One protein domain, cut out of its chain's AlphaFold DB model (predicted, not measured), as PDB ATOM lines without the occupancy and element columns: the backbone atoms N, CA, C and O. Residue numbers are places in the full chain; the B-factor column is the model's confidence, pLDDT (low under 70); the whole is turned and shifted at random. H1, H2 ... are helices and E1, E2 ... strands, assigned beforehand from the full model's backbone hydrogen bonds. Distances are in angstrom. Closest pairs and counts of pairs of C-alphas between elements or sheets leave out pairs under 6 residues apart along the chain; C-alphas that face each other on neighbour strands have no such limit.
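What this domain is: This is residues 32 to 107 and 240 to 350 of the 492 residues of the protein "EGF-like domain-containing protein" of Aphanomyces euteiches (UniProt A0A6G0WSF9). Little regular structure: a strongly twisted, branched mixed sheet joins hairpins E1-E2, E6-E7 and E9-E10, with E5 between E7 and E9 and H2 packed on it. Three named helices and ten named strands, mixed in class, hold 73 of 187 printed residues. It is compact: radius of gyration of the C-alphas 15.6 A, spans 45 by 39 by 35 A.

Where its parts are: H1 is residues 39-42, C-alpha 39 at (244.477, 250.829, 222.970); E1 48-55; E2 58-65; E3 84-86; E4 90-92; E5 95-100; E6 256-260; E7 263-272, 22.4 A; H2 274-280; H3 289-296; E8 302-304; E9 313-316; E10 330-333, C-alpha 333 at (259.092, 251.904, 239.906).

How they stand to each other: E5 and E7 are antiparallel neighbours, N 99 and O 268 2.8 A apart. H2 touches H3, the C-alphas of Cys 277 and Cys 296 closest at 5.9 A; in both every O i to N i+4 pair is within hydrogen-bond range.

The domain as a whole: Residues 108 to 239 are not printed; C-alphas 107 and 240 are 24.8 A apart. Links E2 to E3 and E9 to E10 are long; 37 printed residues have pLDDT under 70.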
ATOM      1  N   ASN A  32     244.252 236.095 231.035       71.56
ATOM      2  CA  ASN A  32     244.129 237.010 229.908       71.56
ATOM      3  C   ASN A  32     243.836 238.449 230.371       71.56
ATOM      4  O   ASN A  32     243.755 239.352 229.538       71.56
ATOM      5  N   ALA A  33     243.756 238.688 231.685       74.38
ATOM      6  CA  ALA A  33     243.580 240.008 232.278       74.38
ATOM      7  C   ALA A  33     244.573 241.024 231.689       74.38
ATOM      8  O   ALA A  33     245.794 240.825 231.722       74.38
ATOM      9  N   GLY A  34     244.029 242.101 231.122       76.62
ATOM     10  CA  GLY A  34     244.788 243.177 230.493       76.62
ATOM     11  C   GLY A  34     245.636 242.779 229.282       76.62
ATOM     12  O   GLY A  34     246.540 243.539 228.967       76.62
ATOM     13  N   VAL A  35     245.433 241.620 228.633       83.94
ATOM     14  CA  VAL A  35     246.014 241.367 227.293       83.94
ATOM     15  C   VAL A  35     245.399 242.340 226.290       83.94
ATOM     16  O   VAL A  35     244.196 242.576 226.340       83.94
ATOM     17  N   CYS A  36     246.221 242.877 225.389       87.38
ATOM     18  CA  CYS A  36     245.786 243.787 224.336       87.38
ATOM     19  C   CYS A  36     246.616 243.628 223.054       87.38
ATOM     20  O   CYS A  36     247.785 243.226 223.088       87.38
ATOM     21  N   SER A  37     246.013 244.008 221.936       87.88
ATOM     22  CA  SER A  37     246.671 244.312 220.666       87.88
ATOM     23  C   SER A  37     246.783 245.828 220.482       87.88
ATOM     24  O   SER A  37     247.844 246.333 220.106       87.88
ATOM     25  N   GLU A  38     245.718 246.561 220.813       88.75
ATOM     26  CA  GLU A  38     245.588 248.004 220.608       88.75
ATOM     27  C   GLU A  38     244.894 248.709 221.789       88.75
ATOM     28  O   GLU A  38     244.454 248.079 222.747       88.75
ATOM     29  N   ASP A  39     244.863 250.046 221.783       89.38
ATOM     30  CA  ASP A  39     244.477 250.829 222.970       89.38
ATOM     31  C   ASP A  39     243.002 250.661 223.374       89.38
ATOM     32  O   ASP A  39     242.681 250.783 224.557       89.38
ATOM     33  N   ALA A  40     242.127 250.311 222.426       90.69
ATOM     34  CA  ALA A  40     240.709 250.043 222.677       90.69
ATOM     35  C   ALA A  40     240.480 248.817 223.587       90.69
ATOM     36  O   ALA A  40     239.567 248.821 224.412       90.69
ATOM     37  N   ASP A  41     241.354 247.804 223.532       90.12
ATOM     38  CA  ASP A  41     241.284 246.631 224.424       90.12
ATOM     39  C   ASP A  41     241.420 247.024 225.912       90.12
ATOM     40  O   ASP A  41     240.995 246.297 226.817       90.12
ATOM     41  N   CYS A  42     242.017 248.191 226.172       87.88
ATOM     42  CA  CYS A  42     242.321 248.693 227.503       87.88
ATOM     43  C   CYS A  42     241.242 249.609 228.098       87.88
ATOM     44  O   CYS A  42     241.375 250.000 229.256       87.88
ATOM     45  N   GLU A  43     240.130 249.881 227.400       88.44
ATOM     46  CA  GLU A  43     239.006 250.679 227.935       88.44
ATOM     47  C   GLU A  43     238.431 250.109 229.248       88.44
ATOM     48  O   GLU A  43     238.008 250.851 230.135       88.44
ATOM     49  N   LYS A  44     238.494 248.781 229.422       84.12
ATOM     50  CA  LYS A  44     238.122 248.064 230.657       84.12
ATOM     51  C   LYS A  44     239.003 248.426 231.871       84.12
ATOM     52  O   LYS A  44     238.625 248.152 233.010       84.12
ATOM     53  N   TYR A  45     240.172 249.016 231.638       82.00
ATOM     54  CA  TYR A  45     241.209 249.320 232.623       82.00
ATOM     55  C   TYR A  45     241.510 250.835 232.587       82.00
ATOM     56  O   TYR A  45     242.456 251.268 231.921       82.00
ATOM     57  N   PRO A  46     240.699 251.673 233.263       81.50
ATOM     58  CA  PRO A  46     240.738 253.124 233.094       81.50
ATOM     59  C   PRO A  46     242.101 253.720 233.460       81.50
ATOM     60  O   PRO A  46     242.668 253.407 234.506       81.50
ATOM     61  N   GLY A  47     242.618 254.600 232.599       79.62
ATOM     62  CA  GLY A  47     243.948 255.200 232.760       79.62
ATOM     63  C   GLY A  47     245.112 254.306 232.314       79.62
ATOM     64  O   GLY A  47     246.264 254.624 232.610       79.62
ATOM     65  N   THR A  48     244.839 253.208 231.604       84.94
ATOM     66  CA  THR A  48     245.860 252.366 230.961       84.94
ATOM     67  C   THR A  48     245.800 252.467 229.434       84.94
ATOM     68  O   THR A  48     244.778 252.852 228.874       84.94
ATOM     69  N   VAL A  49     246.904 252.129 228.760       88.56
ATOM     70  CA  VAL A  49     247.004 252.020 227.291       88.56
ATOM     71  C   VAL A  49     247.768 250.748 226.912       88.56
ATOM     72  O   VAL A  49     248.463 250.164 227.750       88.56
ATOM     73  N   CYS A  50     247.667 250.301 225.662       89.81
ATOM     74  CA  CYS A  50     248.278 249.056 225.223       89.81
ATOM     75  C   CYS A  50     249.765 249.222 224.882       89.81
ATOM     76  O   CYS A  50     250.138 249.831 223.870       89.81
ATOM     77  N   VAL A  51     250.624 248.620 225.705       90.31
ATOM     78  CA  VAL A  51     252.075 248.594 225.495       90.31
ATOM     79  C   VAL A  51     252.496 247.195 225.062       90.31
ATOM     80  O   VAL A  51     252.280 246.218 225.781       90.31
ATOM     81  N   GLN A  52     253.098 247.118 223.876       87.50
ATOM     82  CA  GLN A  52     253.605 245.887 223.272       87.50
ATOM     83  C   GLN A  52     255.011 245.562 223.791       87.50
ATOM     84  O   GLN A  52     255.867 246.445 223.883       87.50
ATOM     85  N   ILE A  53     255.242 244.289 224.107       84.75
ATOM     86  CA  ILE A  53     256.534 243.732 224.518       84.75
ATOM     87  C   ILE A  53     257.018 242.757 223.456       84.75
ATOM     88  O   ILE A  53     256.237 241.920 223.015       84.75
ATOM     89  N   THR A  54     258.300 242.832 223.098       79.62
ATOM     90  CA  THR A  54     258.935 241.950 222.103       79.62
ATOM     91  C   THR A  54     260.103 241.165 222.709       79.62
ATOM     92  O   THR A  54     260.894 241.718 223.474       79.62
ATOM     93  N   SER A  55     260.195 239.874 222.378       76.19
ATOM     94  CA  SER A  55     261.186 238.923 222.896       76.19
ATOM     95  C   SER A  55     261.435 237.819 221.858       76.19
ATOM     96  O   SER A  55     260.688 236.845 221.793       76.19
ATOM     97  N   GLY A  56     262.460 237.973 221.017       72.38
ATOM     98  CA  GLY A  56     262.614 237.169 219.799       72.38
ATOM     99  C   GLY A  56     261.447 237.405 218.835       72.38
ATOM    100  O   GLY A  56     260.950 238.525 218.720       72.38
ATOM    101  N   ASP A  57     260.965 236.337 218.200       64.94
ATOM    102  CA  ASP A  57     259.789 236.365 217.317       64.94
ATOM    103  C   ASP A  57     258.459 236.601 218.072       64.94
ATOM    104  O   ASP A  57     257.417 236.846 217.462       64.94
ATOM    105  N   TYR A  58     258.469 236.551 219.410       67.44
ATOM    106  CA  TYR A  58     257.285 236.783 220.234       67.44
ATOM    107  C   TYR A  58     257.007 238.278 220.416       67.44
ATOM    108  O   TYR A  58     257.885 239.045 220.816       67.44
ATOM    109  N   THR A  59     255.759 238.701 220.192       75.38
ATOM    110  CA  THR A  59     255.265 240.022 220.607       75.38
ATOM    111  C   THR A  59     253.875 239.906 221.223       75.38
ATOM    112  O   THR A  59     253.009 239.231 220.670       75.38
ATOM    113  N   ALA A  60     253.662 240.557 222.368       80.69
ATOM    114  CA  ALA A  60     252.375 240.570 223.058       80.69
ATOM    115  C   ALA A  60     252.169 241.834 223.902       80.69
ATOM    116  O   ALA A  60     253.107 242.360 224.511       80.69
ATOM    117  N   GLY A  61     250.923 242.306 223.961       84.94
ATOM    118  CA  GLY A  61     250.571 243.559 224.617       84.94
ATOM    119  C   GLY A  61     249.956 243.372 225.993       84.94
ATOM    120  O   GLY A  61     249.239 242.400 226.261       84.94
ATOM    121  N   LYS A  62     250.213 244.346 226.869       85.56
ATOM    122  CA  LYS A  62     249.502 244.498 228.138       85.56
ATOM    123  C   LYS A  62     249.062 245.941 228.376       85.56
ATOM    124  O   LYS A  62     249.828 246.888 228.181       85.56
ATOM    125  N   CYS A  63     247.838 246.081 228.871       85.94
ATOM    126  CA  CYS A  63     247.275 247.333 229.353       85.94
ATOM    127  C   CYS A  63     248.101 247.851 230.534       85.94
ATOM    128  O   CYS A  63     248.111 247.258 231.613       85.94
ATOM    129  N   THR A  64     248.837 248.934 230.297       84.38
ATOM    130  CA  THR A  64     249.831 249.498 231.218       84.38
ATOM    131  C   THR A  64     249.392 250.895 231.648       84.38
ATOM    132  O   THR A  64     248.987 251.673 230.780       84.38
ATOM    133  N   PRO A  65     249.456 251.250 232.943       81.81
ATOM    134  CA  PRO A  65     249.039 252.570 233.405       81.81
ATOM    135  C   PRO A  65     249.835 253.707 232.757       81.81
ATOM    136  O   PRO A  65     251.064 253.657 232.699       81.81
ATOM    137  N   ASN A  66     249.122 254.736 232.299       82.62
ATOM    138  CA  ASN A  66     249.667 255.894 231.595       82.62
ATOM    139  C   ASN A  66     249.243 257.184 232.312       82.62
ATOM    140  O   ASN A  66     248.297 257.865 231.916       82.62
ATOM    141  N   TYR A  67     249.921 257.498 233.416       74.38
ATOM    142  CA  TYR A  67     249.634 258.681 234.236       74.38
ATOM    143  C   TYR A  67     250.708 259.755 234.041       74.38
ATOM    144  O   TYR A  67     251.830 259.450 233.657       74.38
ATOM    145  N   GLY A  68     250.420 261.016 234.373       65.19
ATOM    146  CA  GLY A  68     251.340 262.133 234.103       65.19
ATOM    147  C   GLY A  68     252.759 261.973 234.660       65.19
ATOM    148  O   GLY A  68     253.729 262.199 233.944       65.19
ATOM    149  N   GLN A  69     252.877 261.512 235.909       66.38
ATOM    150  CA  GLN A  69     254.160 261.217 236.564       66.38
ATOM    151  C   GLN A  69     254.709 259.808 236.217       66.38
ATOM    152  O   GLN A  69     255.797 259.428 236.649       66.38
ATOM    153  N   LYS A  70     253.950 259.000 235.461       70.19
ATOM    154  CA  LYS A  70     254.243 257.605 235.084       70.19
ATOM    155  C   LYS A  70     253.769 257.295 233.641       70.19
ATOM    156  O   LYS A  70     252.905 256.435 233.475       70.19
ATOM    157  N   PRO A  71     254.303 257.964 232.598       81.44
ATOM    158  CA  PRO A  71     253.960 257.641 231.211       81.44
ATOM    159  C   PRO A  71     254.462 256.255 230.783       81.44
ATOM    160  O   PRO A  71     255.414 255.732 231.378       81.44
ATOM    161  N   VAL A  72     253.873 255.686 229.730       87.38
ATOM    162  CA  VAL A  72     254.273 254.393 229.137       87.38
ATOM    163  C   VAL A  72     255.462 254.486 228.174       87.38
ATOM    164  O   VAL A  72     255.790 255.555 227.668       87.38
ATOM    165  N   CYS A  73     256.151 253.363 227.956       89.25
ATOM    166  CA  CYS A  73     257.252 253.259 227.000       89.25
ATOM    167  C   CYS A  73     256.722 252.937 225.597       89.25
ATOM    168  O   CYS A  73     256.373 251.789 225.311       89.25
ATOM    169  N   ARG A  74     256.602 253.957 224.743       88.56
ATOM    170  CA  ARG A  74     255.927 253.848 223.444       88.56
ATOM    171  C   ARG A  74     256.275 255.038 222.555       88.56
ATOM    172  O   ARG A  74     256.316 256.168 223.035       88.56
ATOM    173  N   GLY A  75     256.476 254.813 221.259       87.00
ATOM    174  CA  GLY A  75     256.670 255.911 220.309       87.00
ATOM    175  C   GLY A  75     257.932 256.732 220.602       87.00
ATOM    176  O   GLY A  75     259.021 256.191 220.780       87.00
ATOM    177  N   GLY A  76     257.796 258.052 220.693       83.69
ATOM    178  CA  GLY A  76     258.858 258.948 221.151       83.69
ATOM    179  C   GLY A  76     258.971 259.091 222.675       83.69
ATOM    180  O   GLY A  76     259.819 259.852 223.140       83.69
ATOM    181  N   GLN A  77     258.149 258.387 223.461       81.75
ATOM    182  CA  GLN A  77     258.075 258.531 224.914       81.75
ATOM    183  C   GLN A  77     258.742 257.360 225.654       81.75
ATOM    184  O   GLN A  77     258.378 256.196 225.479       81.75
ATOM    185  N   SER A  78     259.699 257.666 226.537       82.75
ATOM    186  CA  SER A  78     260.247 256.679 227.468       82.75
ATOM    187  C   SER A  78     259.324 256.512 228.680       82.75
ATOM    188  O   SER A  78     258.880 257.480 229.310       82.75
ATOM    189  N   GLY A  79     259.062 255.268 229.077       83.94
ATOM    190  CA  GLY A  79     258.128 255.012 230.165       83.94
ATOM    191  C   GLY A  79     258.215 253.675 230.877       83.94
ATOM    192  O   GLY A  79     259.226 252.974 230.816       83.94
ATOM    193  N   LEU A  80     257.135 253.370 231.593       84.50
ATOM    194  CA  LEU A  80     256.904 252.052 232.166       84.50
ATOM    195  C   LEU A  80     256.674 251.030 231.050       84.50
ATOM    196  O   LEU A  80     256.013 251.319 230.050       84.50
ATOM    197  N   CYS A  81     257.195 249.830 231.268       87.94
ATOM    198  CA  CYS A  81     256.876 248.633 230.511       87.94
ATOM    199  C   CYS A  81     255.993 247.707 231.350       87.94
ATOM    200  O   CYS A  81     256.186 247.631 232.568       87.94
ATOM    201  N   PRO A  82     255.047 246.981 230.733       78.62
ATOM    202  CA  PRO A  82     254.251 246.020 231.467       78.62
ATOM    203  C   PRO A  82     255.093 244.885 232.047       78.62
ATOM    204  O   PRO A  82     256.118 244.470 231.501       78.62
ATOM    205  N   GLN A  83     254.592 244.311 233.135       68.75
ATOM    206  CA  GLN A  83     255.025 242.999 233.585       68.75
ATOM    207  C   GLN A  83     254.349 241.928 232.729       68.75
ATOM    208  O   GLN A  83     253.149 241.681 232.863       68.75
ATOM    209  N   TYR A  84     255.117 241.302 231.837       64.38
ATOM    210  CA  TYR A  84     254.615 240.239 230.974       64.38
ATOM    211  C   TYR A  84     254.961 238.857 231.526       64.38
ATOM    212  O   TYR A  84     256.113 238.581 231.861       64.38
ATOM    213  N   GLN A  85     253.951 237.989 231.597       58.00
ATOM    214  CA  GLN A  85     254.115 236.566 231.877       58.00
ATOM    215  C   GLN A  85     254.257 235.842 230.538       58.00
ATOM    216  O   GLN A  85     253.265 235.394 229.965       58.00
ATOM    217  N   ASP A  86     255.485 235.754 230.030       58.03
ATOM    218  CA  ASP A  86     255.768 234.859 228.916       58.03
ATOM    219  C   ASP A  86     255.667 233.416 229.426       58.03
ATOM    220  O   ASP A  86     256.259 233.079 230.460       58.03
ATOM    221  N   PRO A  87     254.912 232.539 228.752       50.66
ATOM    222  CA  PRO A  87     254.672 231.207 229.275       50.66
ATOM    223  C   PRO A  87     255.948 230.336 229.271       50.66
ATOM    224  O   PRO A  87     256.010 229.394 230.057       50.66
ATOM    225  N   THR A  88     256.972 230.663 228.466       51.88
ATOM    226  CA  THR A  88     258.248 229.927 228.324       51.88
ATOM    227  C   THR A  88     259.398 230.475 229.184       51.88
ATOM    228  O   THR A  88     260.196 229.693 229.698       51.88
ATOM    229  N   GLN A  89     259.481 231.794 229.384       54.56
ATOM    230  CA  GLN A  89     260.526 232.477 230.165       54.56
ATOM    231  C   GLN A  89     260.060 232.838 231.588       54.56
ATOM    232  O   GLN A  89     260.878 233.083 232.475       54.56
ATOM    233  N   GLY A  90     258.748 232.862 231.840       61.38
ATOM    234  CA  GLY A  90     258.160 233.392 233.067       61.38
ATOM    235  C   GLY A  90     257.998 234.912 232.998       61.38
ATOM    236  O   GLY A  90     257.418 235.442 232.057       61.38
ATOM    237  N   TYR A  91     258.480 235.638 234.008       63.22
ATOM    238  CA  TYR A  91     258.458 237.102 233.961       63.22
ATOM    239  C   TYR A  91     259.509 237.618 232.975       63.22
ATOM    240  O   TYR A  91     260.708 237.507 233.241       63.22
ATOM    241  N   LEU A  92     259.065 238.232 231.876       65.12
ATOM    242  CA  LEU A  92     259.950 239.040 231.046       65.12
ATOM    243  C   LEU A  92     260.323 240.295 231.838       65.12
ATOM    244  O   LEU A  92     259.491 241.175 232.075       65.12
ATOM    245  N   ASN A  93     261.588 240.373 232.245       69.81
ATOM    246  CA  ASN A  93     262.159 241.576 232.835       69.81
ATOM    247  C   ASN A  93     262.428 242.585 231.721       69.81
ATOM    248  O   ASN A  93     263.529 242.674 231.183       69.81
ATOM    249  N   THR A  94     261.366 243.293 231.353       81.06
ATOM    250  CA  THR A  94     261.362 244.238 230.247       81.06
ATOM    251  C   THR A  94     261.994 245.567 230.618       81.06
ATOM    252  O   THR A  94     261.916 246.060 231.748       81.06
ATOM    253  N   GLN A  95     262.636 246.155 229.620       84.75
ATOM    254  CA  GLN A  95     263.350 247.414 229.716       84.75
ATOM    255  C   GLN A  95     262.851 248.362 228.637       84.75
ATOM    256  O   GLN A  95     262.594 247.951 227.504       84.75
ATOM    257  N   CYS A  96     262.704 249.634 229.006       88.75
ATOM    258  CA  CYS A  96     262.333 250.669 228.057       88.75
ATOM    259  C   CYS A  96     263.599 251.176 227.382       88.75
ATOM    260  O   CYS A  96     264.435 251.806 228.038       88.75
ATOM    261  N   VAL A  97     263.749 250.890 226.091       88.44
ATOM    262  CA  VAL A  97     264.958 251.239 225.341       88.44
ATOM    263  C   VAL A  97     264.608 251.924 224.035       88.44
ATOM    264  O   VAL A  97     263.586 251.631 223.414       88.44
ATOM    265  N   LEU A  98     265.492 252.818 223.602       89.19
ATOM    266  CA  LEU A  98     265.481 253.333 222.243       89.19
ATOM    267  C   LEU A  98     265.924 252.207 221.291       89.19
ATOM    268  O   LEU A  98     267.044 251.697 221.410       89.19
ATOM    269  N   VAL A  99     265.033 251.809 220.387       90.06
ATOM    270  CA  VAL A  99     265.231 250.791 219.346       90.06
ATOM    271  C   VAL A  99     265.490 251.480 218.010       90.06
ATOM    272  O   VAL A  99     264.812 252.448 217.664       90.06
ATOM    273  N   ASP A 100     266.484 250.990 217.273       88.94
ATOM    274  CA  ASP A 100     266.884 251.504 215.961       88.94
ATOM    275  C   ASP A 100     266.084 250.783 214.866       88.94
ATOM    276  O   ASP A 100     266.045 249.550 214.840       88.94
ATOM    277  N   LYS A 101     265.436 251.519 213.951       87.69
ATOM    278  CA  LYS A 101     264.636 250.894 212.887       87.69
ATOM    279  C   LYS A 101     265.478 250.012 211.968       87.69
ATOM    280  O   LYS A 101     264.983 249.003 211.482       87.69
ATOM    281  N   SER A 102     266.752 250.356 211.767       85.44
ATOM    282  CA  SER A 102     267.668 249.576 210.925       85.44
ATOM    283  C   SER A 102     268.058 248.216 211.519       85.44
ATOM    284  O   SER A 102     268.647 247.401 210.813       85.44
ATOM    285  N   MET A 103     267.718 247.962 212.788       81.75
ATOM    286  CA  MET A 103     268.017 246.718 213.506       81.75
ATOM    287  C   MET A 103     266.785 245.835 213.751       81.75
ATOM    288  O   MET A 103     266.896 244.798 214.402       81.75
ATOM    289  N   GLN A 104     265.613 246.211 213.232       73.19
ATOM    290  CA  GLN A 104     264.451 245.321 213.177       73.19
ATOM    291  C   GLN A 104     264.443 244.561 211.844       73.19
ATOM    292  O   GLN A 104     264.767 245.120 210.795       73.19
ATOM    293  N   GLY A 105     264.045 243.287 211.873       59.84
ATOM    294  CA  GLY A 105     263.642 242.591 210.650       59.84
ATOM    295  C   GLY A 105     262.405 243.267 210.050       59.84
ATOM    296  O   GLY A 105     261.569 243.780 210.793       59.84
ATOM    297  N   ALA A 106     262.290 243.282 208.721       45.12
ATOM    298  CA  ALA A 106     261.139 243.886 208.050       45.12
ATOM    299  C   ALA A 106     259.835 243.192 208.484       45.12
ATOM    300  O   ALA A 106     259.743 241.964 208.431       45.12
ATOM    301  N   THR A 107     258.833 243.973 208.893       45.12
ATOM    302  CA  THR A 107     257.508 243.458 209.284       45.12
ATOM    303  C   THR A 107     256.401 244.241 208.587       45.12
ATOM    304  O   THR A 107     256.561 245.420 208.273       45.12
ATOM    305  N   ALA A 240     253.030 266.462 219.922       80.69
ATOM    306  CA  ALA A 240     253.043 266.002 218.536       80.69
ATOM    307  C   ALA A 240     254.330 265.203 218.266       80.69
ATOM    308  O   ALA A 240     255.414 265.611 218.695       80.69
ATOM    309  N   CYS A 241     254.222 264.079 217.558       84.38
ATOM    310  CA  CYS A 241     255.381 263.277 217.187       84.38
ATOM    311  C   CYS A 241     256.331 264.114 216.295       84.38
ATOM    312  O   CYS A 241     255.857 264.804 215.387       84.38
ATOM    313  N   PRO A 242     257.665 264.086 216.508       83.69
ATOM    314  CA  PRO A 242     258.590 264.970 215.787       83.69
ATOM    315  C   PRO A 242     258.615 264.794 214.261       83.69
ATOM    316  O   PRO A 242     258.963 265.731 213.546       83.69
ATOM    317  N   SER A 243     258.276 263.601 213.767       83.62
ATOM    318  CA  SER A 243     258.246 263.242 212.343       83.62
ATOM    319  C   SER A 243     256.886 263.479 211.681       83.62
ATOM    320  O   SER A 243     256.839 263.926 210.538       83.62
ATOM    321  N   ASP A 244     255.793 263.213 212.397       85.94
ATOM    322  CA  ASP A 244     254.420 263.346 211.912       85.94
ATOM    323  C   ASP A 244     253.551 264.046 212.963       85.94
ATOM    324  O   ASP A 244     253.198 263.480 213.997       85.94
ATOM    325  N   LYS A 245     253.159 265.287 212.669       86.56
ATOM    326  CA  LYS A 245     252.357 266.120 213.576       86.56
ATOM    327  C   LYS A 245     250.901 265.662 213.719       86.56
ATOM    328  O   LYS A 245     250.192 266.228 214.546       86.56
ATOM    329  N   THR A 246     250.451 264.684 212.931       89.00
ATOM    330  CA  THR A 246     249.139 264.040 213.106       89.00
ATOM    331  C   THR A 246     249.163 262.956 214.188       89.00
ATOM    332  O   THR A 246     248.115 262.617 214.737       89.00
ATOM    333  N   LEU A 247     250.350 262.453 214.546       86.62
ATOM    334  CA  LEU A 247     250.546 261.477 215.614       86.62
ATOM    335  C   LEU A 247     250.916 262.163 216.936       86.62
ATOM    336  O   LEU A 247     251.615 263.177 216.966       86.62
ATOM    337  N   SER A 248     250.506 261.555 218.048       85.06
ATOM    338  CA  SER A 248     251.018 261.874 219.387       85.06
ATOM    339  C   SER A 248     252.309 261.093 219.677       85.06
ATOM    340  O   SER A 248     252.564 260.042 219.083       85.06
ATOM    341  N   LEU A 249     253.132 261.604 220.594       80.31
ATOM    342  CA  LEU A 249     254.423 261.035 220.983       80.31
ATOM    343  C   LEU A 249     254.305 259.606 221.546       80.31
ATOM    344  O   LEU A 249     255.202 258.801 221.333       80.31
ATOM    345  N   ASP A 250     253.195 259.281 222.207       80.19
ATOM    346  CA  ASP A 250     252.852 257.962 222.763       80.19
ATOM    347  C   ASP A 250     252.220 256.994 221.739       80.19
ATOM    348  O   ASP A 250     251.826 255.873 222.077       80.19
ATOM    349  N   SER A 251     252.132 257.391 220.465       86.44
ATOM    350  CA  SER A 251     251.675 256.519 219.381       86.44
ATOM    351  C   SER A 251     252.711 255.428 219.070       86.44
ATOM    352  O   SER A 251     253.885 255.749 218.870       86.44
ATOM    353  N   PRO A 252     252.312 254.154 218.875       84.81
ATOM    354  CA  PRO A 252     253.229 253.092 218.458       84.81
ATOM    355  C   PRO A 252     253.667 253.257 216.992       84.81
ATOM    356  O   PRO A 252     254.540 252.539 216.515       84.81
ATOM    357  N   LYS A 253     253.080 254.221 216.269       88.00
ATOM    358  CA  LYS A 253     253.475 254.622 214.914       88.00
ATOM    359  C   LYS A 253     254.460 255.800 214.918       88.00
ATOM    360  O   LYS A 253     255.035 256.104 213.879       88.00
ATOM    361  N   CYS A 254     254.694 256.444 216.071       88.56
ATOM    362  CA  CYS A 254     255.664 257.528 216.190       88.56
ATOM    363  C   CYS A 254     257.098 256.976 216.110       88.56
ATOM    364  O   CYS A 254     257.624 256.416 217.074       88.56
ATOM    365  N   TRP A 255     257.711 257.135 214.940       90.00
ATOM    366  CA  TRP A 255     259.122 256.875 214.658       90.00
ATOM    367  C   TRP A 255     259.817 258.204 214.390       90.00
ATOM    368  O   TRP A 255     259.369 258.944 213.517       90.00
ATOM    369  N   PHE A 256     260.894 258.531 215.102       87.12
ATOM    370  CA  PHE A 256     261.518 259.856 215.035       87.12
ATOM    371  C   PHE A 256     263.017 259.780 214.730       87.12
ATOM    372  O   PHE A 256     263.715 258.877 215.186       87.12
ATOM    373  N   ASN A 257     263.516 260.746 213.955       87.75
ATOM    374  CA  ASN A 257     264.950 260.895 213.722       87.75
ATOM    375  C   ASN A 257     265.613 261.511 214.958       87.75
ATOM    376  O   ASN A 257     265.150 262.534 215.464       87.75
ATOM    377  N   THR A 258     266.712 260.922 215.415       83.62
ATOM    378  CA  THR A 258     267.509 261.442 216.531       83.62
ATOM    379  C   THR A 258     268.987 261.105 216.374       83.62
ATOM    380  O   THR A 258     269.343 260.183 215.643       83.62
ATOM    381  N   VAL A 259     269.859 261.850 217.052       84.12
ATOM    382  CA  VAL A 259     271.299 261.570 217.091       84.12
ATOM    383  C   VAL A 259     271.593 260.621 218.252       84.12
ATOM    384  O   VAL A 259     271.227 260.897 219.393       84.12
ATOM    385  N   TYR A 260     272.287 259.520 217.968       81.56
ATOM    386  CA  TYR A 260     272.808 258.592 218.966       81.56
ATOM    387  C   TYR A 260     274.300 258.353 218.708       81.56
ATOM    388  O   TYR A 260     274.696 257.864 217.647       81.56
ATOM    389  N   GLY A 261     275.147 258.752 219.660       80.75
ATOM    390  CA  GLY A 261     276.589 258.855 219.426       80.75
ATOM    391  C   GLY A 261     276.890 259.810 218.263       80.75
ATOM    392  O   GLY A 261     276.430 260.948 218.262       80.75
ATOM    393  N   ASN A 262     277.624 259.324 217.258       84.31
ATOM    394  CA  ASN A 262     278.036 260.108 216.085       84.31
ATOM    395  C   ASN A 262     277.142 259.892 214.844       84.31
ATOM    396  O   ASN A 262     277.552 260.240 213.738       84.31
ATOM    397  N   ARG A 263     275.951 259.289 214.987       85.06
ATOM    398  CA  ARG A 263     275.043 259.001 213.861       85.06
ATOM    399  C   ARG A 263     273.615 259.472 214.113       85.06
ATOM    400  O   ARG A 263     273.160 259.488 215.253       85.06
ATOM    401  N   THR A 264     272.889 259.769 213.039       88.44
ATOM    402  CA  THR A 264     271.429 259.917 213.077       88.44
ATOM    403  C   THR A 264     270.778 258.553 212.858       88.44
ATOM    404  O   THR A 264     271.161 257.834 211.939       88.44
ATOM    405  N   ILE A 265     269.793 258.212 213.685       87.50
ATOM    406  CA  ILE A 265     268.982 256.994 213.594       87.50
ATOM    407  C   ILE A 265     267.499 257.354 213.518       87.50
ATOM    408  O   ILE A 265     267.066 258.331 214.131       87.50
ATOM    409  N   LEU A 266     266.723 256.546 212.797       89.88
ATOM    410  CA  LEU A 266     265.263 256.550 212.878       89.88
ATOM    411  C   LEU A 266     264.867 255.565 213.980       89.88
ATOM    412  O   LEU A 266     265.159 254.376 213.867       89.88
ATOM    413  N   ALA A 267     264.265 256.057 215.058       89.81
ATOM    414  CA  ALA A 267     264.153 255.304 216.300       89.81
ATOM    415  C   ALA A 267     262.787 255.429 216.985       89.81
ATOM    416  O   ALA A 267     261.974 256.299 216.664       89.81
ATOM    417  N   GLN A 268     262.548 254.522 217.933       89.88
ATOM    418  CA  GLN A 268     261.335 254.442 218.742       89.88
ATOM    419  C   GLN A 268     261.648 253.816 220.110       89.88
ATOM    420  O   GLN A 268     262.452 252.890 220.196       89.88
ATOM    421  N   TYR A 269     261.001 254.276 221.180       89.69
ATOM    422  CA  TYR A 269     260.999 253.580 222.466       89.69
ATOM    423  C   TYR A 269     260.063 252.374 222.426       89.69
ATOM    424  O   TYR A 269     258.866 252.513 222.163       89.69
ATOM    425  N   ARG A 270     260.608 251.192 222.724       89.88
ATOM    426  CA  ARG A 270     259.849 249.944 222.861       89.88
ATOM    427  C   ARG A 270     260.223 249.234 224.155       89.88
ATOM    428  O   ARG A 270     261.331 249.390 224.673       89.88
ATOM    429  N   CYS A 271     259.298 248.411 224.631       90.44
ATOM    430  CA  CYS A 271     259.569 247.431 225.666       90.44
ATOM    431  C   CYS A 271     260.106 246.153 225.033       90.44
ATOM    432  O   CYS A 271     259.431 245.511 224.228       90.44
ATOM    433  N   VAL A 272     261.320 245.785 225.414       86.75
ATOM    434  CA  VAL A 272     261.991 244.574 224.934       86.75
ATOM    435  C   VAL A 272     262.562 243.793 226.111       86.75
ATOM    436  O   VAL A 272     262.738 244.351 227.200       86.75
ATOM    437  N   ASP A 273     262.842 242.509 225.910       83.88
ATOM    438  CA  ASP A 273     263.665 241.740 226.840       83.88
ATOM    439  C   ASP A 273     265.165 242.093 226.701       83.88
ATOM    440  O   ASP A 273     265.592 242.837 225.810       83.88
ATOM    441  N   TYR A 274     265.987 241.542 227.594       79.50
ATOM    442  CA  TYR A 274     267.434 241.762 227.601       79.50
ATOM    443  C   TYR A 274     268.131 241.326 226.296       79.50
ATOM    444  O   TYR A 274     269.017 242.036 225.822       79.50
ATOM    445  N   SER A 275     267.741 240.195 225.699       79.44
ATOM    446  CA  SER A 275     268.342 239.698 224.453       79.44
ATOM    447  C   SER A 275     268.012 240.606 223.267       79.44
ATOM    448  O   SER A 275     268.926 241.105 222.610       79.44
ATOM    449  N   MET A 276     266.737 240.956 223.077       84.56
ATOM    450  CA  MET A 276     266.320 241.908 222.046       84.56
ATOM    451  C   MET A 276     266.910 243.310 222.240       84.56
ATOM    452  O   MET A 276     267.156 244.001 221.254       84.56
ATOM    453  N   CYS A 277     267.227 243.742 223.467       86.88
ATOM    454  CA  CYS A 277     267.995 244.976 223.659       86.88
ATOM    455  C   CYS A 277     269.394 244.893 223.025       86.88
ATOM    456  O   CYS A 277     269.810 245.823 222.328       86.88
ATOM    457  N   MET A 278     270.116 243.790 223.243       84.56
ATOM    458  CA  MET A 278     271.485 243.607 222.745       84.56
ATOM    459  C   MET A 278     271.557 243.569 221.210       84.56
ATOM    460  O   MET A 278     272.589 243.932 220.642       84.56
ATOM    461  N   GLU A 279     270.461 243.180 220.554       85.12
ATOM    462  CA  GLU A 279     270.350 243.040 219.096       85.12
ATOM    463  C   GLU A 279     269.681 244.236 218.402       85.12
ATOM    464  O   GLU A 279     270.142 244.639 217.340       85.12
ATOM    465  N   GLN A 280     268.633 244.834 218.984       86.81
ATOM    466  CA  GLN A 280     267.794 245.835 218.302       86.81
ATOM    467  C   GLN A 280     267.961 247.276 218.815       86.81
ATOM    468  O   GLN A 280     267.546 248.230 218.151       86.81
ATOM    469  N   SER A 281     268.539 247.483 220.002       88.12
ATOM    470  CA  SER A 281     268.653 248.837 220.566       88.12
ATOM    471  C   SER A 281     269.570 249.756 219.753       88.12
ATOM    472  O   SER A 281     270.433 249.295 219.006       88.12
ATOM    473  N   ALA A 282     269.471 251.068 219.978       86.62
ATOM    474  CA  ALA A 282     270.419 252.054 219.454       86.62
ATOM    475  C   ALA A 282     271.895 251.733 219.801       86.62
ATOM    476  O   ALA A 282     272.803 252.109 219.058       86.62
ATOM    477  N   ALA A 283     272.142 250.995 220.891       86.31
ATOM    478  CA  ALA A 283     273.468 250.536 221.299       86.31
ATOM    479  C   ALA A 283     273.926 249.221 220.637       86.31
ATOM    480  O   ALA A 283     275.112 248.914 220.690       86.31
ATOM    481  N   SER A 284     273.045 248.443 219.999       85.06
ATOM    482  CA  SER A 284     273.358 247.101 219.458       85.06
ATOM    483  C   SER A 284     274.494 247.077 218.424       85.06
ATOM    484  O   SER A 284     275.243 246.102 218.339       85.06
ATOM    485  N   GLN A 285     274.675 248.169 217.678       83.69
ATOM    486  CA  GLN A 285     275.762 248.360 216.712       83.69
ATOM    487  C   GLN A 285     277.048 248.959 217.329       83.69
ATOM    488  O   GLN A 285     277.973 249.296 216.592       83.69
ATOM    489  N   ALA A 286     277.138 249.131 218.655       83.31
ATOM    490  CA  ALA A 286     278.361 249.615 219.296       83.31
ATOM    491  C   ALA A 286     279.533 248.640 219.079       83.31
ATOM    492  O   ALA A 286     279.358 247.419 219.102       83.31
ATOM    493  N   ALA A 287     280.735 249.187 218.876       83.31
ATOM    494  CA  ALA A 287     281.924 248.405 218.531       83.31
ATOM    495  C   ALA A 287     282.424 247.516 219.684       83.31
ATOM    496  O   ALA A 287     282.979 246.448 219.436       83.31
ATOM    497  N   LEU A 288     282.214 247.934 220.937       85.31
ATOM    498  CA  LEU A 288     282.578 247.161 222.120       85.31
ATOM    499  C   LEU A 288     281.338 246.526 222.759       85.31
ATOM    500  O   LEU A 288     280.331 247.187 223.015       85.31
ATOM    501  N   GLN A 289     281.448 245.240 223.092       84.06
ATOM    502  CA  GLN A 289     280.422 244.493 223.824       84.06
ATOM    503  C   GLN A 289     280.085 245.140 225.183       84.06
ATOM    504  O   GLN A 289     278.924 245.151 225.588       84.06
ATOM    505  N   SER A 290     281.076 245.753 225.843       82.44
ATOM    506  CA  SER A 290     280.918 246.512 227.094       82.44
ATOM    507  C   SER A 290     279.882 247.626 227.012       82.44
ATOM    508  O   SER A 290     279.244 247.946 228.014       82.44
ATOM    509  N   ASP A 291     279.714 248.226 225.837       81.69
ATOM    510  CA  ASP A 291     278.904 249.427 225.656       81.69
ATOM    511  C   ASP A 291     277.439 249.023 225.454       81.69
ATOM    512  O   ASP A 291     276.534 249.618 226.045       81.69
ATOM    513  N   LYS A 292     277.227 247.916 224.725       83.75
ATOM    514  CA  LYS A 292     275.943 247.209 224.627       83.75
ATOM    515  C   LYS A 292     275.480 246.744 226.006       83.75
ATOM    516  O   LYS A 292     274.360 247.035 226.411       83.75
ATOM    517  N   GLU A 293     276.361 246.083 226.759       81.81
ATOM    518  CA  GLU A 293     276.056 245.596 228.110       81.81
ATOM    519  C   GLU A 293     275.843 246.733 229.113       81.81
ATOM    520  O   GLU A 293     274.991 246.611 229.989       81.81
ATOM    521  N   SER A 294     276.542 247.864 228.976       80.31
ATOM    522  CA  SER A 294     276.300 249.044 229.815       80.31
ATOM    523  C   SER A 294     274.910 249.631 229.570       80.31
ATOM    524  O   SER A 294     274.203 249.913 230.536       80.31
ATOM    525  N   TYR A 295     274.499 249.746 228.304       83.38
ATOM    526  CA  TYR A 295     273.184 250.251 227.909       83.38
ATOM    527  C   TYR A 295     272.040 249.288 228.265       83.38
ATOM    528  O   TYR A 295     271.028 249.702 228.831       83.38
ATOM    529  N   CYS A 296     272.197 247.995 227.962       82.62
ATOM    530  CA  CYS A 296     271.154 246.990 228.161       82.62
ATOM    531  C   CYS A 296     271.113 246.406 229.579       82.62
ATOM    532  O   CYS A 296     270.049 245.986 230.025       82.62
ATOM    533  N   ARG A 297     272.230 246.369 230.312       80.81
ATOM    534  CA  ARG A 297     272.321 245.804 231.673       80.81
ATOM    535  C   ARG A 297     273.134 246.716 232.609       80.81
ATOM    536  O   ARG A 297     274.141 246.298 233.190       80.81
ATOM    537  N   PRO A 298     272.686 247.964 232.818       76.88
ATOM    538  CA  PRO A 298     273.391 248.932 233.648       76.88
ATOM    539  C   PRO A 298     273.485 248.478 235.105       76.88
ATOM    540  O   PRO A 298     272.481 248.211 235.767       76.88
ATOM    541  N   LYS A 299     274.699 248.518 235.666       76.25
ATOM    542  CA  LYS A 299     274.980 248.159 237.072       76.25
ATOM    543  C   LYS A 299     274.139 248.938 238.103       76.25
ATOM    544  O   LYS A 299     274.023 248.494 239.235       76.25
ATOM    545  N   LYS A 300     273.550 250.081 237.722       77.06
ATOM    546  CA  LYS A 300     272.670 250.914 238.566       77.06
ATOM    547  C   LYS A 300     271.180 250.522 238.558       77.06
ATOM    548  O   LYS A 300     270.458 251.071 239.379       77.06
ATOM    549  N   CYS A 301     270.738 249.617 237.676       79.94
ATOM    550  CA  CYS A 301     269.400 249.003 237.727       79.94
ATOM    551  C   CYS A 301     269.422 247.546 238.223       79.94
ATOM    552  O   CYS A 301     268.363 246.956 238.422       79.94
ATOM    553  N   VAL A 302     270.593 246.907 238.296       77.00
ATOM    554  CA  VAL A 302     270.716 245.442 238.358       77.00
ATOM    555  C   VAL A 302     271.049 244.997 239.779       77.00
ATOM    556  O   VAL A 302     272.153 245.245 240.256       77.00
ATOM    557  N   THR A 303     270.121 244.297 240.441       77.69
ATOM    558  CA  THR A 303     270.308 243.795 241.820       77.69
ATOM    559  C   THR A 303     270.642 242.303 241.907       77.69
ATOM    560  O   THR A 303     270.993 241.806 242.975       77.69
ATOM    561  N   GLY A 304     270.610 241.596 240.777       73.94
ATOM    562  CA  GLY A 304     270.956 240.181 240.639       73.94
ATOM    563  C   GLY A 304     271.020 239.783 239.163       73.94
ATOM    564  O   GLY A 304     270.814 240.619 238.281       73.94
ATOM    565  N   GLU A 305     271.299 238.518 238.841       68.94
ATOM    566  CA  GLU A 305     271.330 238.114 237.430       68.94
ATOM    567  C   GLU A 305     269.950 238.262 236.766       68.94
ATOM    568  O   GLU A 305     268.955 237.734 237.254       68.94
ATOM    569  N   ARG A 306     269.908 239.026 235.662       68.25
ATOM    570  CA  ARG A 306     268.697 239.460 234.933       68.25
ATOM    571  C   ARG A 306     267.663 240.230 235.781       68.25
ATOM    572  O   ARG A 306     266.634 240.619 235.243       68.25
ATOM    573  N   GLN A 307     267.915 240.496 237.066       75.81
ATOM    574  CA  GLN A 307     266.986 241.194 237.965       75.81
ATOM    575  C   GLN A 307     267.127 242.711 237.814       75.81
ATOM    576  O   GLN A 307     267.991 243.334 238.434       75.81
ATOM    577  N   LEU A 308     266.267 243.298 236.980       79.62
ATOM    578  CA  LEU A 308     266.170 244.743 236.773       79.62
ATOM    579  C   LEU A 308     265.214 245.361 237.800       79.62
ATOM    580  O   LEU A 308     264.089 244.893 237.965       79.62
ATOM    581  N   CYS A 309     265.653 246.413 238.490       83.50
ATOM    582  CA  CYS A 309     264.860 247.223 239.416       83.50
ATOM    583  C   CYS A 309     264.116 246.391 240.476       83.50
ATOM    584  O   CYS A 309     262.922 246.590 240.706       83.50
ATOM    585  N   ASN A 310     264.796 245.387 241.053       79.00
ATOM    586  CA  ASN A 310     264.229 244.373 241.960       79.00
ATOM    587  C   ASN A 310     262.985 243.630 241.423       79.00
ATOM    588  O   ASN A 310     262.262 242.984 242.188       79.00
ATOM    589  N   ASN A 311     262.749 243.673 240.109       76.56
ATOM    590  CA  ASN A 311     261.520 243.247 239.437       76.56
ATOM    591  C   ASN A 311     260.275 244.000 239.977       76.56
ATOM    592  O   ASN A 311     259.201 243.427 240.142       76.56
ATOM    593  N   ARG A 312     260.457 245.284 240.326       77.12
ATOM    594  CA  ARG A 312     259.475 246.222 240.917       77.12
ATOM    595  C   ARG A 312     259.405 247.560 240.158       77.12
ATOM    596  O   ARG A 312     258.775 248.516 240.612       77.12
ATOM    597  N   GLY A 313     260.037 247.626 238.990       80.62
ATOM    598  CA  GLY A 313     259.996 248.754 238.068       80.62
ATOM    599  C   GLY A 313     260.576 248.388 236.707       80.62
ATOM    600  O   GLY A 313     261.067 247.277 236.510       80.62
ATOM    601  N   THR A 314     260.548 249.345 235.787       84.56
ATOM    602  CA  THR A 314     261.203 249.265 234.476       84.56
ATOM    603  C   THR A 314     262.558 249.968 234.547       84.56
ATOM    604  O   THR A 314     262.628 251.108 235.012       84.56
ATOM    605  N   CYS A 315     263.634 249.326 234.081       84.81
ATOM    606  CA  CYS A 315     264.910 250.022 233.892       84.81
ATOM    607  C   CYS A 315     264.859 250.867 232.615       84.81
ATOM    608  O   CYS A 315     264.334 250.423 231.590       84.81
ATOM    609  N   GLN A 316     265.419 252.071 232.691       79.19
ATOM    610  CA  GLN A 316     265.544 253.002 231.580       79.19
ATOM    611  C   GLN A 316     267.017 253.306 231.302       79.19
ATOM    612  O   GLN A 316     267.787 253.587 232.224       79.19
ATOM    613  N   SER A 317     267.396 253.258 230.023       63.84
ATOM    614  CA  SER A 317     268.762 253.478 229.520       63.84
ATOM    615  C   SER A 317     269.159 254.958 229.416       63.84
ATOM    616  O   SER A 317     270.038 255.325 228.634       63.84
ATOM    617  N   ASN A 318     268.425 255.817 230.118       59.53
ATOM    618  CA  ASN A 318     268.468 257.259 229.996       59.53
ATOM    619  C   ASN A 318     268.030 257.946 231.303       59.53
ATOM    620  O   ASN A 318     267.281 257.397 232.119       59.53
ATOM    621  N   ASP A 319     268.541 259.158 231.509       53.47
ATOM    622  CA  ASP A 319     268.279 259.965 232.700       53.47
ATOM    623  C   ASP A 319     266.960 260.748 232.559       53.47
ATOM    624  O   ASP A 319     266.597 261.163 231.457       53.47
ATOM    625  N   ILE A 320     266.271 261.009 233.677       49.12
ATOM    626  CA  ILE A 320     265.055 261.844 233.728       49.12
ATOM    627  C   ILE A 320     265.307 263.239 233.129       49.12
ATOM    628  O   ILE A 320     264.423 263.797 232.480       49.12
ATOM    629  N   PHE A 321     266.512 263.787 233.300       43.66
ATOM    630  CA  PHE A 321     266.901 265.094 232.767       43.66
ATOM    631  C   PHE A 321     267.552 265.026 231.378       43.66
ATOM    632  O   PHE A 321     267.680 266.051 230.708       43.66
ATOM    633  N   GLN A 322     267.983 263.842 230.933       52.50
ATOM    634  CA  GLN A 322     268.656 263.634 229.649       52.50
ATOM    635  C   GLN A 322     268.191 262.318 229.003       52.50
ATOM    636  O   GLN A 322     268.931 261.328 229.013       52.50
ATOM    637  N   PRO A 323     267.000 262.300 228.367       50.12
ATOM    638  CA  PRO A 323     266.422 261.091 227.779       50.12
ATOM    639  C   PRO A 323     267.249 260.484 226.627       50.12
ATOM    640  O   PRO A 323     266.855 259.465 226.078       50.12
ATOM    641  N   MET A 324     268.373 261.083 226.219       46.88
ATOM    642  CA  MET A 324     269.139 260.675 225.030       46.88
ATOM    643  C   MET A 324     270.629 260.391 225.311       46.88
ATOM    644  O   MET A 324     271.379 260.152 224.367       46.88
ATOM    645  N   ARG A 325     271.083 260.411 226.578       51.78
ATOM    646  CA  ARG A 325     272.488 260.135 226.948       51.78
ATOM    647  C   ARG A 325     272.617 258.824 227.747       51.78
ATOM    648  O   ARG A 325     272.037 258.743 228.828       51.78
ATOM    649  N   PRO A 326     273.428 257.842 227.302       50.38
ATOM    650  CA  PRO A 326     273.599 256.543 227.974       50.38
ATOM    651  C   PRO A 326     274.549 256.590 229.193       50.38
ATOM    652  O   PRO A 326     275.092 255.571 229.620       50.38
ATOM    653  N   GLU A 327     274.794 257.778 229.747       52.59
ATOM    654  CA  GLU A 327     275.636 257.998 230.935       52.59
ATOM    655  C   GLU A 327     274.829 257.884 232.245       52.59
ATOM    656  O   GLU A 327     275.400 257.673 233.322       52.59
ATOM    657  N   GLY A 328     273.500 258.006 232.157       61.47
ATOM    658  CA  GLY A 328     272.557 257.920 233.271       61.47
ATOM    659  C   GLY A 328     271.556 256.779 233.087       61.47
ATOM    660  O   GLY A 328     271.163 256.456 231.971       61.47
ATOM    661  N   TYR A 329     271.150 256.176 234.204       73.44
ATOM    662  CA  TYR A 329     270.217 255.050 234.252       73.44
ATOM    663  C   TYR A 329     269.286 255.226 235.440       73.44
ATOM    664  O   TYR A 329     269.748 255.564 236.534       73.44
ATOM    665  N   SER A 330     267.996 254.964 235.239       78.38
ATOM    666  CA  SER A 330     266.985 255.093 236.287       78.38
ATOM    667  C   SER A 330     266.043 253.890 236.322       78.38
ATOM    668  O   SER A 330     265.697 253.306 235.294       78.38
ATOM    669  N   CYS A 331     265.620 253.517 237.528       83.44
ATOM    670  CA  CYS A 331     264.536 252.567 237.736       83.44
ATOM    671  C   CYS A 331     263.228 253.326 237.931       83.44
ATOM    672  O   CYS A 331     263.045 254.016 238.934       83.44
ATOM    673  N   ARG A 332     262.290 253.170 236.997       82.62
ATOM    674  CA  ARG A 332     260.939 253.714 237.144       82.62
ATOM    675  C   ARG A 332     260.041 252.666 237.771       82.62
ATOM    676  O   ARG A 332     259.587 251.727 237.123       82.62
ATOM    677  N   CYS A 333     259.839 252.829 239.070       80.44
ATOM    678  CA  CYS A 333     259.092 251.904 239.906       80.44
ATOM    679  C   CYS A 333     257.594 251.906 239.586       80.44
ATOM    680  O   CYS A 333     257.013 252.961 239.302       80.44
ATOM    681  N   TYR A 334     256.954 250.740 239.696       77.94
ATOM    682  CA  TYR A 334     255.488 250.628 239.710       77.94
ATOM    683  C   TYR A 334     254.926 251.306 240.977       77.94
ATOM    684  O   TYR A 334     255.693 251.656 241.884       77.94
ATOM    685  N   ALA A 335     253.633 251.649 241.034       75.12
ATOM    686  CA  ALA A 335     253.123 252.337 242.232       75.12
ATOM    687  C   ALA A 335     253.201 251.431 243.479       75.12
ATOM    688  O   ALA A 335     253.204 250.208 243.386       75.12
ATOM    689  N   GLY A 336     253.362 252.052 244.648       72.56
ATOM    690  CA  GLY A 336     253.669 251.369 245.909       72.56
ATOM    691  C   GLY A 336     255.160 251.119 246.180       72.56
ATOM    692  O   GLY A 336     255.497 250.768 247.312       72.56
ATOM    693  N   TYR A 337     256.057 251.362 245.215       76.88
ATOM    694  CA  TYR A 337     257.511 251.217 245.383       76.88
ATOM    695  C   TYR A 337     258.290 252.521 245.134       76.88
ATOM    696  O   TYR A 337     257.859 253.395 244.381       76.88
ATOM    697  N   THR A 338     259.465 252.636 245.757       80.25
ATOM    698  CA  THR A 338     260.441 253.722 245.578       80.25
ATOM    699  C   THR A 338     261.862 253.241 245.910       80.25
ATOM    700  O   THR A 338     262.081 252.066 246.212       80.25
ATOM    701  N   GLY A 339     262.838 254.146 245.884       80.06
ATOM    702  CA  GLY A 339     264.256 253.831 246.045       80.06
ATOM    703  C   GLY A 339     264.959 253.628 244.703       80.06
ATOM    704  O   GLY A 339     264.311 253.472 243.669       80.06
ATOM    705  N   GLN A 340     266.292 253.667 244.710       81.44
ATOM    706  CA  GLN A 340     267.094 253.717 243.478       81.44
ATOM    707  C   GLN A 340     266.905 252.473 242.595       81.44
ATOM    708  O   GLN A 340     266.997 252.568 241.375       81.44
ATOM    709  N   ASN A 341     266.618 251.322 243.205       81.81
ATOM    710  CA  ASN A 341     266.358 250.049 242.542       81.81
ATOM    711  C   ASN A 341     264.924 249.556 242.811       81.81
ATOM    712  O   ASN A 341     264.668 248.356 242.721       81.81
ATOM    713  N   CYS A 342     263.997 250.437 243.204       82.31
ATOM    714  CA  CYS A 342     262.656 250.062 243.673       82.31
ATOM    715  C   CYS A 342     262.670 249.112 244.889       82.31
ATOM    716  O   CYS A 342     261.786 248.271 245.053       82.31
ATOM    717  N   GLU A 343     263.705 249.212 245.732       81.19
ATOM    718  CA  GLU A 343     263.920 248.357 246.904       81.19
ATOM    719  C   GLU A 343     263.012 248.692 248.099       81.19
ATOM    720  O   GLU A 343     262.821 247.858 248.983       81.19
ATOM    721  N   LYS A 344     262.441 249.903 248.142       80.56
ATOM    722  CA  LYS A 344     261.613 250.390 249.253       80.56
ATOM    723  C   LYS A 344     260.138 250.271 248.888       80.56
ATOM    724  O   LYS A 344     259.722 250.704 247.818       80.56
ATOM    725  N   THR A 345     259.329 249.734 249.798       73.50
ATOM    726  CA  THR A 345     257.862 249.771 249.678       73.50
ATOM    727  C   THR A 345     257.346 251.023 250.384       73.50
ATOM    728  O   THR A 345     257.684 251.243 251.544       73.50
ATOM    729  N   THR A 346     256.565 251.853 249.690       67.44
ATOM    730  CA  THR A 346     256.196 253.210 250.138       67.44
ATOM    731  C   THR A 346     254.748 253.367 250.591       67.44
ATOM    732  O   THR A 346     254.453 254.328 251.295       67.44
ATOM    733  N   GLY A 347     253.832 252.472 250.208       56.78
ATOM    734  CA  GLY A 347     252.445 252.532 250.683       56.78
ATOM    735  C   GLY A 347     251.379 252.078 249.688       56.78
ATOM    736  O   GLY A 347     251.662 251.676 248.562       56.78
ATOM    737  N   GLY A 348     250.126 252.117 250.142       52.34
ATOM    738  CA  GLY A 348     249.010 251.363 249.567       52.34
ATOM    739  C   GLY A 348     248.388 251.922 248.284       52.34
ATOM    740  O   GLY A 348     247.217 252.290 248.298       52.34
ATOM    741  N   THR A 349     249.120 251.904 247.168       55.88
ATOM    742  CA  THR A 349     248.544 251.993 245.810       55.88
ATOM    743  C   THR A 349     248.629 250.626 245.124       55.88
ATOM    744  O   THR A 349     249.687 250.003 245.116       55.88
ATOM    745  N   CYS A 350     247.510 250.119 244.588       55.41
ATOM    746  CA  CYS A 350     247.437 248.775 243.993       55.41
ATOM    747  C   CYS A 350     247.881 248.771 242.516       55.41
ATOM    748  O   CYS A 350     247.087 248.528 241.616       55.41
TER     749      CYS A 350